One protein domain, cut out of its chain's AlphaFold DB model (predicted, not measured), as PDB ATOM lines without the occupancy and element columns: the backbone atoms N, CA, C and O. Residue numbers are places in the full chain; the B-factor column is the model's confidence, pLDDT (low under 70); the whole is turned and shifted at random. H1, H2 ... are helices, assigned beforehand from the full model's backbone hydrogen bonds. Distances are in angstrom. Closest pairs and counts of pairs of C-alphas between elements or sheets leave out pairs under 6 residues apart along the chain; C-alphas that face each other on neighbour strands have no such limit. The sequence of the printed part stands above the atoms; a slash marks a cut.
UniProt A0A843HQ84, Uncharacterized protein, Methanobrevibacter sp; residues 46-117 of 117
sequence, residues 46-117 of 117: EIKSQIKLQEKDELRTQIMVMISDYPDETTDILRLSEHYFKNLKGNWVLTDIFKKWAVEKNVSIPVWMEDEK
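AT A GLANCE: This is residues 46 to 117 of the 117 residues of an uncharacterized protein of Methanobrevibacter sp (UniProt A0A843HQ84). A small up-and-down bundle of three helices, each running against the one before it, has one long helix, H1, whose first residues, 46 to 51, stick out beyond the two shorter helices, H2 and H3. An unnamed tail, residues 105 to 117, follows H3. The 72 printed residues are all helix in class, with no named strand, and compact, with a radius of gyration of the C-alphas of 12.2 A and spans of 41 by 29 by 18 A.

IN THESE COORDINATES: H1, residues 46 to 69, starts at C-alpha 46 (-20.740, -16.303, -18.566) and is 34.6 A long. H2, residues 74 to 87, is 19.0 A long. H3, residues 92 to 104, is 18.6 A long and ends at C-alpha 104 (-17.571, -47.669, -42.990).

HOW THE PARTS SIT: H1, with residues 56 to 67 alone, touches H2, opposite ways at a shallow tilt of 26 degrees; their closest C-alphas, Ile 63 and Ile 77, are 6.1 A apart. H1, with residues 60 to 67 alone, only just touches H3, with 3 pairs of C-alphas within 8 A, the closest Ile 67 and Trp 101 at 7.0 A. H2 and H3 are close but not clearly touching; their closest C-alphas, Phe 85 and Thr 95, are 7.9 A apart. Every O i to N i+4 pair is within hydrogen-bond range in H1 and H2, and 8 of 9 in H3.

THE WHOLE: The printed part has no cut, and both links are tight. Residues 92 and 114 to 117 have pLDDT under 70.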
ATOM      1  N   GLU A  46     -20.517 -16.565 -17.145       93.81
ATOM      2  CA  GLU A  46     -20.740 -16.303 -18.566       93.81
ATOM      3  C   GLU A  46     -19.526 -16.707 -19.414       93.81
ATOM      4  O   GLU A  46     -19.651 -17.510 -20.337       93.81
ATOM      5  N   ILE A  47     -18.322 -16.255 -19.043       93.12
ATOM      6  CA  ILE A  47     -17.075 -16.607 -19.742       93.12
ATOM      7  C   ILE A  47     -16.878 -18.127 -19.763       93.12
ATOM      8  O   ILE A  47     -16.552 -18.699 -20.801       93.12
ATOM      9  N   LYS A  48     -17.115 -18.812 -18.637       91.12
ATOM     10  CA  LYS A  48     -17.034 -20.280 -18.577       91.12
ATOM     11  C   LYS A  48     -18.014 -20.956 -19.534       91.12
ATOM     12  O   LYS A  48     -17.664 -21.978 -20.121       91.12
ATOM     13  N   SER A  49     -19.224 -20.421 -19.684       91.00
ATOM     14  CA  SER A  49     -20.199 -20.942 -20.644       91.00
ATOM     15  C   SER A  49     -19.719 -20.751 -22.082       91.00
ATOM     16  O   SER A  49     -19.791 -21.683 -22.880       91.00
ATOM     17  N   GLN A  50     -19.178 -19.574 -22.400       93.06
ATOM     18  CA  GLN A  50     -18.665 -19.267 -23.736       93.06
ATOM     19  C   GLN A  50     -17.468 -20.148 -24.107       93.06
ATOM     20  O   GLN A  50     -17.436 -20.686 -25.209       93.06
ATOM     21  N   ILE A  51     -16.541 -20.383 -23.172       92.81
ATOM     22  CA  ILE A  51     -15.400 -21.290 -23.377       92.81
ATOM     23  C   ILE A  51     -15.883 -22.705 -23.707       92.81
ATOM     24  O   ILE A  51     -15.412 -23.295 -24.672       92.81
ATOM     25  N   LYS A  52     -16.860 -23.234 -22.961       90.12
ATOM     26  CA  LYS A  52     -17.420 -24.569 -23.236       90.12
ATOM     27  C   LYS A  52     -18.090 -24.657 -24.606       90.12
ATOM     28  O   LYS A  52     -18.007 -25.690 -25.263       90.12
ATOM     29  N   LEU A  53     -18.782 -23.595 -25.023       90.56
ATOM     30  CA  LEU A  53     -19.396 -23.531 -26.348       90.56
ATOM     31  C   LEU A  53     -18.319 -23.558 -27.441       90.56
ATOM     32  O   LEU A  53     -18.414 -24.347 -28.376       90.56
ATOM     33  N   GLN A  54     -17.279 -22.738 -27.286       93.06
ATOM     34  CA  GLN A  54     -16.175 -22.650 -28.235       93.06
ATOM     35  C   GLN A  54     -15.407 -23.971 -28.338       93.06
ATOM     36  O   GLN A  54     -15.157 -24.442 -29.443       93.06
ATOM     37  N   GLU A  55     -15.098 -24.598 -27.204       92.38
ATOM     38  CA  GLU A  55     -14.449 -25.912 -27.142       92.38
ATOM     39  C   GLU A  55     -15.274 -26.974 -27.885       92.38
ATOM     40  O   GLU A  55     -14.741 -27.758 -28.673       92.38
ATOM     41  N   LYS A  56     -16.602 -26.957 -27.708       92.12
ATOM     42  CA  LYS A  56     -17.515 -27.853 -28.423       92.12
ATOM     43  C   LYS A  56     -17.477 -27.612 -29.937       92.12
ATOM     44  O   LYS A  56     -17.400 -28.575 -30.696       92.12
ATOM     45  N   ASP A  57     -17.529 -26.366 -30.400       91.69
ATOM     46  CA  ASP A  57     -17.494 -26.059 -31.838       91.69
ATOM     47  C   ASP A  57     -16.138 -26.369 -32.485       91.69
ATOM     48  O   ASP A  57     -16.082 -26.858 -33.621       91.69
ATOM     49  N   GLU A  58     -15.049 -26.151 -31.753       93.12
ATOM     50  CA  GLU A  58     -13.704 -26.500 -32.190       93.12
ATOM     51  C   GLU A  58     -13.559 -28.017 -32.349       93.12
ATOM     52  O   GLU A  58     -13.199 -28.487 -33.430       93.12
ATOM     53  N   LEU A  59     -13.938 -28.796 -31.331       93.69
ATOM     54  CA  LEU A  59     -13.905 -30.259 -31.398       93.69
ATOM     55  C   LEU A  59     -14.802 -30.807 -32.503       93.69
ATOM     56  O   LEU A  59     -14.397 -31.724 -33.213       93.69
ATOM     57  N   ARG A  60     -15.992 -30.226 -32.707       93.25
ATOM     58  CA  ARG A  60     -16.868 -30.601 -33.826       93.25
ATOM     59  C   ARG A  60     -16.129 -30.467 -35.153       93.25
ATOM     60  O   ARG A  60     -16.183 -31.369 -35.984       93.25
ATOM     61  N   THR A  61     -15.446 -29.342 -35.345       94.12
ATOM     62  CA  THR A  61     -14.694 -29.056 -36.569       94.12
ATOM     63  C   THR A  61     -13.513 -30.006 -36.722       94.12
ATOM     64  O   THR A  61     -13.364 -30.604 -37.784       94.12
ATOM     65  N   GLN A  62     -12.726 -30.216 -35.664       95.12
ATOM     66  CA  GLN A  62     -11.590 -31.139 -35.681       95.12
ATOM     67  C   GLN A  62     -12.028 -32.571 -36.009       95.12
ATOM     68  O   GLN A  62     -11.427 -33.202 -36.870       95.12
ATOM     69  N   ILE A  63     -13.108 -33.068 -35.399       94.88
ATOM     70  CA  ILE A  63     -13.645 -34.405 -35.690       94.88
ATOM     71  C   ILE A  63     -14.087 -34.506 -37.152       94.88
ATOM     72  O   ILE A  63     -13.752 -35.482 -37.815       94.88
ATOM     73  N   MET A  64     -14.803 -33.505 -37.679       94.25
ATOM     74  CA  MET A  64     -15.231 -33.509 -39.085       94.25
ATOM     75  C   MET A  64     -14.040 -33.508 -40.049       94.25
ATOM     76  O   MET A  64     -14.052 -34.263 -41.017       94.25
ATOM     77  N   VAL A  65     -13.013 -32.698 -39.774       95.12
ATOM     78  CA  VAL A  65     -11.781 -32.662 -40.577       95.12
ATOM     79  C   VAL A  65     -11.057 -34.002 -40.506       95.12
ATOM     80  O   VAL A  65     -10.685 -34.542 -41.539       95.12
ATOM     81  N   MET A  66     -10.920 -34.593 -39.317       95.88
ATOM     82  CA  MET A  66     -10.265 -35.892 -39.156       95.88
ATOM     83  C   MET A  66     -11.023 -37.008 -39.883       95.88
ATOM     84  O   MET A  66     -10.411 -37.792 -40.596       95.88
ATOM     85  N   ILE A  67     -12.353 -37.052 -39.772       95.12
ATOM     86  CA  ILE A  67     -13.186 -38.025 -40.496       95.12
ATOM     87  C   ILE A  67     -13.102 -37.827 -42.018       95.12
ATOM     88  O   ILE A  67     -13.186 -38.804 -42.753       95.12
ATOM     89  N   SER A  68     -12.962 -36.591 -42.499       94.19
ATOM     90  CA  SER A  68     -12.872 -36.283 -43.933       94.19
ATOM     91  C   SER A  68     -11.494 -36.610 -44.509       94.19
ATOM     92  O   SER A  68     -11.380 -37.348 -45.488       94.19
ATOM     93  N   ASP A  69     -10.448 -36.063 -43.895       96.94
ATOM     94  CA  ASP A  69      -9.120 -35.962 -44.502       96.94
ATOM     95  C   ASP A  69      -8.182 -37.070 -44.009       96.94
ATOM     96  O   ASP A  69      -7.276 -37.490 -44.730       96.94
ATOM     97  N   TYR A  70      -8.427 -37.582 -42.800       95.56
ATOM     98  CA  TYR A  70      -7.608 -38.599 -42.135       95.56
ATOM     99  C   TYR A  70      -8.466 -39.749 -41.579       95.56
ATOM    100  O   TYR A  70      -8.348 -40.109 -40.407       95.56
ATOM    101  N   PRO A  71      -9.343 -40.366 -42.396       94.44
ATOM    102  CA  PRO A  71     -10.369 -41.282 -41.902       94.44
ATOM    103  C   PRO A  71      -9.808 -42.584 -41.308       94.44
ATOM    104  O   PRO A  71     -10.556 -43.323 -40.671       94.44
ATOM    105  N   ASP A  72      -8.530 -42.886 -41.546       94.12
ATOM    106  CA  ASP A  72      -7.825 -44.060 -41.021       94.12
ATOM    107  C   ASP A  72      -7.213 -43.821 -39.628       94.12
ATOM    108  O   ASP A  72      -6.865 -44.783 -38.938       94.12
ATOM    109  N   GLU A  73      -7.163 -42.567 -39.158       94.94
ATOM    110  CA  GLU A  73      -6.673 -42.179 -37.824       94.94
ATOM    111  C   GLU A  73      -7.723 -42.452 -36.735       94.94
ATOM    112  O   GLU A  73      -8.171 -41.585 -35.980       94.94
ATOM    113  N   THR A  74      -8.145 -43.713 -36.665       92.50
ATOM    114  CA  THR A  74      -9.247 -44.198 -35.824       92.50
ATOM    115  C   THR A  74      -9.068 -43.857 -34.347       92.50
ATOM    116  O   THR A  74     -10.028 -43.449 -33.697       92.50
ATOM    117  N   THR A  75      -7.848 -43.975 -33.817       92.25
ATOM    118  CA  THR A  75      -7.542 -43.693 -32.405       92.25
ATOM    119  C   THR A  75      -7.795 -42.229 -32.055       92.25
ATOM    120  O   THR A  75      -8.422 -41.938 -31.034       92.25
ATOM    121  N   ASP A  76      -7.346 -41.304 -32.902       93.56
ATOM    122  CA  ASP A  76      -7.516 -39.875 -32.654       93.56
ATOM    123  C   ASP A  76      -8.966 -39.440 -32.841       93.56
ATOM    124  O   ASP A  76      -9.497 -38.715 -31.996       93.56
ATOM    125  N   ILE A  77      -9.643 -39.955 -33.872       94.19
ATOM    126  CA  ILE A  77     -11.072 -39.705 -34.087       94.19
ATOM    127  C   ILE A  77     -11.886 -40.194 -32.883       94.19
ATOM    128  O   ILE A  77     -12.743 -39.460 -32.388       94.19
ATOM    129  N   LEU A  78     -11.598 -41.391 -32.358       92.44
ATOM    130  CA  LEU A  78     -12.264 -41.938 -31.173       92.44
ATOM    131  C   LEU A  78     -12.002 -41.101 -29.921       92.44
ATOM    132  O   LEU A  78     -12.941 -40.814 -29.183       92.44
ATOM    133  N   ARG A  79     -10.755 -40.675 -29.692       93.25
ATOM    134  CA  ARG A  79     -10.381 -39.851 -28.533       93.25
ATOM    135  C   ARG A  79     -11.074 -38.487 -28.553       93.25
ATOM    136  O   ARG A  79     -11.627 -38.066 -27.537       93.25
ATOM    137  N   LEU A  80     -11.063 -37.808 -29.702       93.44
ATOM    138  CA  LEU A  80     -11.747 -36.523 -29.876       93.44
ATOM    139  C   LEU A  80     -13.261 -36.686 -29.699       93.44
ATOM    140  O   LEU A  80     -13.903 -35.887 -29.016       93.44
ATOM    141  N   SER A  81     -13.819 -37.762 -30.257       92.38
ATOM    142  CA  SER A  81     -15.247 -38.063 -30.174       92.38
ATOM    143  C   SER A  81     -15.687 -38.418 -28.755       92.38
ATOM    144  O   SER A  81     -16.724 -37.927 -28.319       92.38
ATOM    145  N   GLU A  82     -14.902 -39.188 -27.994       91.38
ATOM    146  CA  GLU A  82     -15.205 -39.450 -26.581       91.38
ATOM    147  C   GLU A  82     -15.308 -38.129 -25.819       91.38
ATOM    148  O   GLU A  82     -16.293 -37.890 -25.122       91.38
ATOM    149  N   HIS A  83     -14.337 -37.233 -25.992       91.75
ATOM    150  CA  HIS A  83     -14.372 -35.949 -25.309       91.75
ATOM    151  C   HIS A  83     -15.608 -35.121 -25.698       91.75
ATOM    152  O   HIS A  83     -16.314 -34.611 -24.821       91.75
ATOM    153  N   TYR A  84     -15.913 -35.044 -26.994       92.38
ATOM    154  CA  TYR A  84     -17.049 -34.289 -27.512       92.38
ATOM    155  C   TYR A  84     -18.401 -34.839 -27.035       92.38
ATOM    156  O   TYR A  84     -19.228 -34.091 -26.507       92.38
ATOM    157  N   PHE A  85     -18.645 -36.140 -27.189       89.81
ATOM    158  CA  PHE A  85     -19.939 -36.745 -26.866       89.81
ATOM    159  C   PHE A  85     -20.116 -36.933 -25.356       89.81
ATOM    160  O   PHE A  85     -21.111 -36.476 -24.795       89.81
ATOM    161  N   LYS A  86     -19.134 -37.521 -24.667       86.75
ATOM    162  CA  LYS A  86     -19.255 -37.890 -23.248       86.75
ATOM    163  C   LYS A  86     -19.074 -36.705 -22.306       86.75
ATOM    164  O   LYS A  86     -19.871 -36.522 -21.388       86.75
ATOM    165  N   ASN A  87     -18.039 -35.888 -22.517       88.06
ATOM    166  CA  ASN A  87     -17.699 -34.826 -21.559       88.06
ATOM    167  C   ASN A  87     -18.464 -33.531 -21.856       88.06
ATOM    168  O   ASN A  87     -18.899 -32.852 -20.925       88.06
ATOM    169  N   LEU A  88     -18.636 -33.191 -23.139       88.31
ATOM    170  CA  LEU A  88     -19.265 -31.932 -23.561       88.31
ATOM    171  C   LEU A  88     -20.732 -32.073 -23.982       88.31
ATOM    172  O   LEU A  88     -21.370 -31.057 -24.264       88.31
ATOM    173  N   LYS A  89     -21.280 -33.298 -23.995       86.69
ATOM    174  CA  LYS A  89     -22.654 -33.587 -24.441       86.69
ATOM    175  C   LYS A  89     -22.899 -32.991 -25.827       86.69
ATOM    176  O   LYS A  89     -23.649 -32.024 -26.017       86.69
ATOM    177  N   GLY A  90     -22.114 -33.504 -26.770       81.44
ATOM    178  CA  GLY A  90     -22.105 -33.180 -28.190       81.44
ATOM    179  C   GLY A  90     -23.483 -33.185 -28.860       81.44
ATOM    180  O   GLY A  90     -24.466 -33.622 -28.285       81.44
ATOM    181  N   ASN A  91     -23.588 -32.624 -30.065       79.25
ATOM    182  CA  ASN A  91     -24.856 -32.598 -30.804       79.25
ATOM    183  C   ASN A  91     -25.079 -33.893 -31.617       79.25
ATOM    184  O   ASN A  91     -24.126 -34.420 -32.193       79.25
ATOM    185  N   TRP A  92     -26.348 -34.291 -31.770       67.62
ATOM    186  CA  TRP A  92     -26.833 -35.450 -32.532       67.62
ATOM    187  C   TRP A  92     -26.357 -35.484 -33.994       67.62
ATOM    188  O   TRP A  92     -26.092 -36.549 -34.539       67.62
ATOM    189  N   VAL A  93     -26.181 -34.325 -34.640       76.31
ATOM    190  CA  VAL A  93     -25.729 -34.271 -36.045       76.31
ATOM    191  C   VAL A  93     -24.334 -34.881 -36.214       76.31
ATOM    192  O   VAL A  93     -24.077 -35.580 -37.192       76.31
ATOM    193  N   LEU A  94     -23.423 -34.639 -35.261       82.94
ATOM    194  CA  LEU A  94     -22.094 -35.247 -35.319       82.94
ATOM    195  C   LEU A  94     -22.163 -36.740 -34.981       82.94
ATOM    196  O   LEU A  94     -21.367 -37.511 -35.510       82.94
ATOM    197  N   THR A  95     -23.127 -37.148 -34.148       84.69
ATOM    198  CA  THR A  95     -23.377 -38.552 -33.801       84.69
ATOM    199  C   THR A  95     -23.633 -39.387 -35.054       84.69
ATOM    200  O   THR A  95     -23.015 -40.437 -35.217       84.69
ATOM    201  N   ASP A  96     -24.473 -38.915 -35.976       88.06
ATOM    202  CA  ASP A  96     -24.788 -39.649 -37.208       88.06
ATOM    203  C   ASP A  96     -23.588 -39.751 -38.156       88.06
ATOM    204  O   ASP A  96     -23.308 -40.827 -38.693       88.06
ATOM    205  N   ILE A  97     -22.841 -38.653 -38.327       90.44
ATOM    206  CA  ILE A  97     -21.619 -38.628 -39.149       90.44
ATOM    207  C   ILE A  97     -20.588 -39.606 -38.580       90.44
ATOM    208  O   ILE A  97     -20.034 -40.423 -39.316       90.44
ATOM    209  N   PHE A  98     -20.371 -39.563 -37.266       91.31
ATOM    210  CA  PHE A  98     -19.444 -40.453 -36.584       91.31
ATOM    211  C   PHE A  98     -19.883 -41.920 -36.685       91.31
ATOM    212  O   PHE A  98     -19.062 -42.778 -36.998       91.31
ATOM    213  N   LYS A  99     -21.169 -42.232 -36.466       90.12
ATOM    214  CA  LYS A  99     -21.699 -43.603 -36.582       90.12
ATOM    215  C   LYS A  99     -21.518 -44.149 -37.993       90.12
ATOM    216  O   LYS A  99     -21.100 -45.293 -38.152       90.12
ATOM    217  N   LYS A 100     -21.795 -43.331 -39.010       91.88
ATOM    218  CA  LYS A 100     -21.582 -43.705 -40.408       91.88
ATOM    219  C   LYS A 100     -20.108 -44.001 -40.688       91.88
ATOM    220  O   LYS A 100     -19.806 -45.071 -41.207       91.88
ATOM    221  N   TRP A 101     -19.207 -43.106 -40.279       94.12
ATOM    222  CA  TRP A 101     -17.763 -43.323 -40.397       94.12
ATOM    223  C   TRP A 101     -17.316 -44.612 -39.686       94.12
ATOM    224  O   TRP A 101     -16.576 -45.408 -40.264       94.12
ATOM    225  N   ALA A 102     -17.808 -44.869 -38.470       92.00
ATOM    226  CA  ALA A 102     -17.453 -46.060 -37.701       92.00
ATOM    227  C   ALA A 102     -17.888 -47.352 -38.412       92.00
ATOM    228  O   ALA A 102     -17.106 -48.296 -38.501       92.00
ATOM    229  N   VAL A 103     -19.095 -47.378 -38.989       92.56
ATOM    230  CA  VAL A 103     -19.574 -48.510 -39.800       92.56
ATOM    231  C   VAL A 103     -18.710 -48.698 -41.050       92.56
ATOM    232  O   VAL A 103     -18.291 -49.818 -41.335       92.56
ATOM    233  N   GLU A 104     -18.396 -47.620 -41.773       93.38
ATOM    234  CA  GLU A 104     -17.571 -47.669 -42.990       93.38
ATOM    235  C   GLU A 104     -16.144 -48.164 -42.719       93.38
ATOM    236  O   GLU A 104     -15.570 -48.887 -43.535       93.38
ATOM    237  N   LYS A 105     -15.577 -47.818 -41.559       92.00
ATOM    238  CA  LYS A 105     -14.241 -48.250 -41.126       92.00
ATOM    239  C   LYS A 105     -14.235 -49.544 -40.320       92.00
ATOM    240  O   LYS A 105     -13.170 -49.966 -39.876       92.00
ATOM    241  N   ASN A 106     -15.392 -50.186 -40.152       91.12
ATOM    242  CA  ASN A 106     -15.552 -51.385 -39.332       91.12
ATOM    243  C   ASN A 106     -15.004 -51.199 -37.897       91.12
ATOM    244  O   ASN A 106     -14.413 -52.106 -37.308       91.12
ATOM    245  N   VAL A 107     -15.176 -49.993 -37.351       90.38
ATOM    246  CA  VAL A 107     -14.812 -49.611 -35.985       90.38
ATOM    247  C   VAL A 107     -16.015 -49.864 -35.082       90.38
ATOM    248  O   VAL A 107     -17.129 -49.427 -35.369       90.38
ATOM    249  N   SER A 108     -15.795 -50.556 -33.961       86.69
ATOM    250  CA  SER A 108     -16.851 -50.760 -32.968       86.69
ATOM    251  C   SER A 108     -17.281 -49.421 -32.381       86.69
ATOM    252  O   SER A 108     -16.451 -48.683 -31.847       86.69
ATOM    253  N   ILE A 109     -18.582 -49.129 -32.428       82.88
ATOM    254  CA  ILE A 109     -19.139 -47.973 -31.723       82.88
ATOM    255  C   ILE A 109     -18.918 -48.200 -30.219       82.88
ATOM    256  O   ILE A 109     -19.248 -49.276 -29.715       82.88
ATOM    257  N   PRO A 110     -18.319 -47.243 -29.496       81.44
ATOM    258  CA  PRO A 110     -18.070 -47.416 -28.072       81.44
ATOM    259  C   PRO A 110     -19.352 -47.368 -27.231       81.44
ATOM    260  O   PRO A 110     -20.267 -46.604 -27.522       81.44
ATOM    261  N   VAL A 111     -19.364 -48.103 -26.114       79.69
ATOM    262  CA  VAL A 111     -20.523 -48.232 -25.204       79.69
ATOM    263  C   VAL A 111     -21.020 -46.881 -24.673       79.69
ATOM    264  O   VAL A 111     -22.212 -46.684 -24.482       79.69
ATOM    265  N   TRP A 112     -20.126 -45.905 -24.494       78.81
ATOM    266  CA  TRP A 112     -20.491 -44.563 -24.023       78.81
ATOM    267  C   TRP A 112     -21.355 -43.757 -25.011       78.81
ATOM    268  O   TRP A 112     -21.815 -42.675 -24.661       78.81
ATOM    269  N   MET A 113     -21.568 -44.260 -26.230       74.94
ATOM    270  CA  MET A 113     -22.460 -43.687 -27.245       74.94
ATOM    271  C   MET A 113     -23.835 -44.364 -27.314       74.94
ATOM    272  O   MET A 113     -24.707 -43.887 -28.040       74.94
ATOM    273  N   GLU A 114     -24.045 -45.469 -26.598       63.78
ATOM    274  CA  GLU A 114     -25.300 -46.233 -26.646       63.78
ATOM    275  C   GLU A 114     -26.416 -45.615 -25.780       63.78
ATOM    276  O   GLU A 114     -27.582 -45.978 -25.937       63.78
ATOM    277  N   ASP A 115     -26.079 -44.638 -24.931       55.91
ATOM    278  CA  ASP A 115     -26.990 -44.022 -23.954       55.91
ATOM    279  C   ASP A 115     -27.819 -42.835 -24.493       55.91
ATOM    280  O   ASP A 115     -28.672 -42.310 -23.777       55.91
ATOM    281  N   GLU A 116     -27.632 -42.404 -25.748       50.06
ATOM    282  CA  GLU A 116     -28.512 -41.400 -26.373       50.06
ATOM    283  C   GLU A 116     -29.748 -42.079 -27.000       50.06
ATOM    284  O   GLU A 116     -29.799 -42.329 -28.208       50.06
ATOM    285  N   LYS A 117     -30.740 -42.397 -26.157       38.56
ATOM    286  CA  LYS A 117     -32.133 -42.680 -26.551       38.56
ATOM    287  C   LYS A 117     -33.069 -41.566 -26.105       38.56
ATOM    288  O   LYS A 117     -32.944 -41.124 -24.942       38.56
TER     289      LYS A 117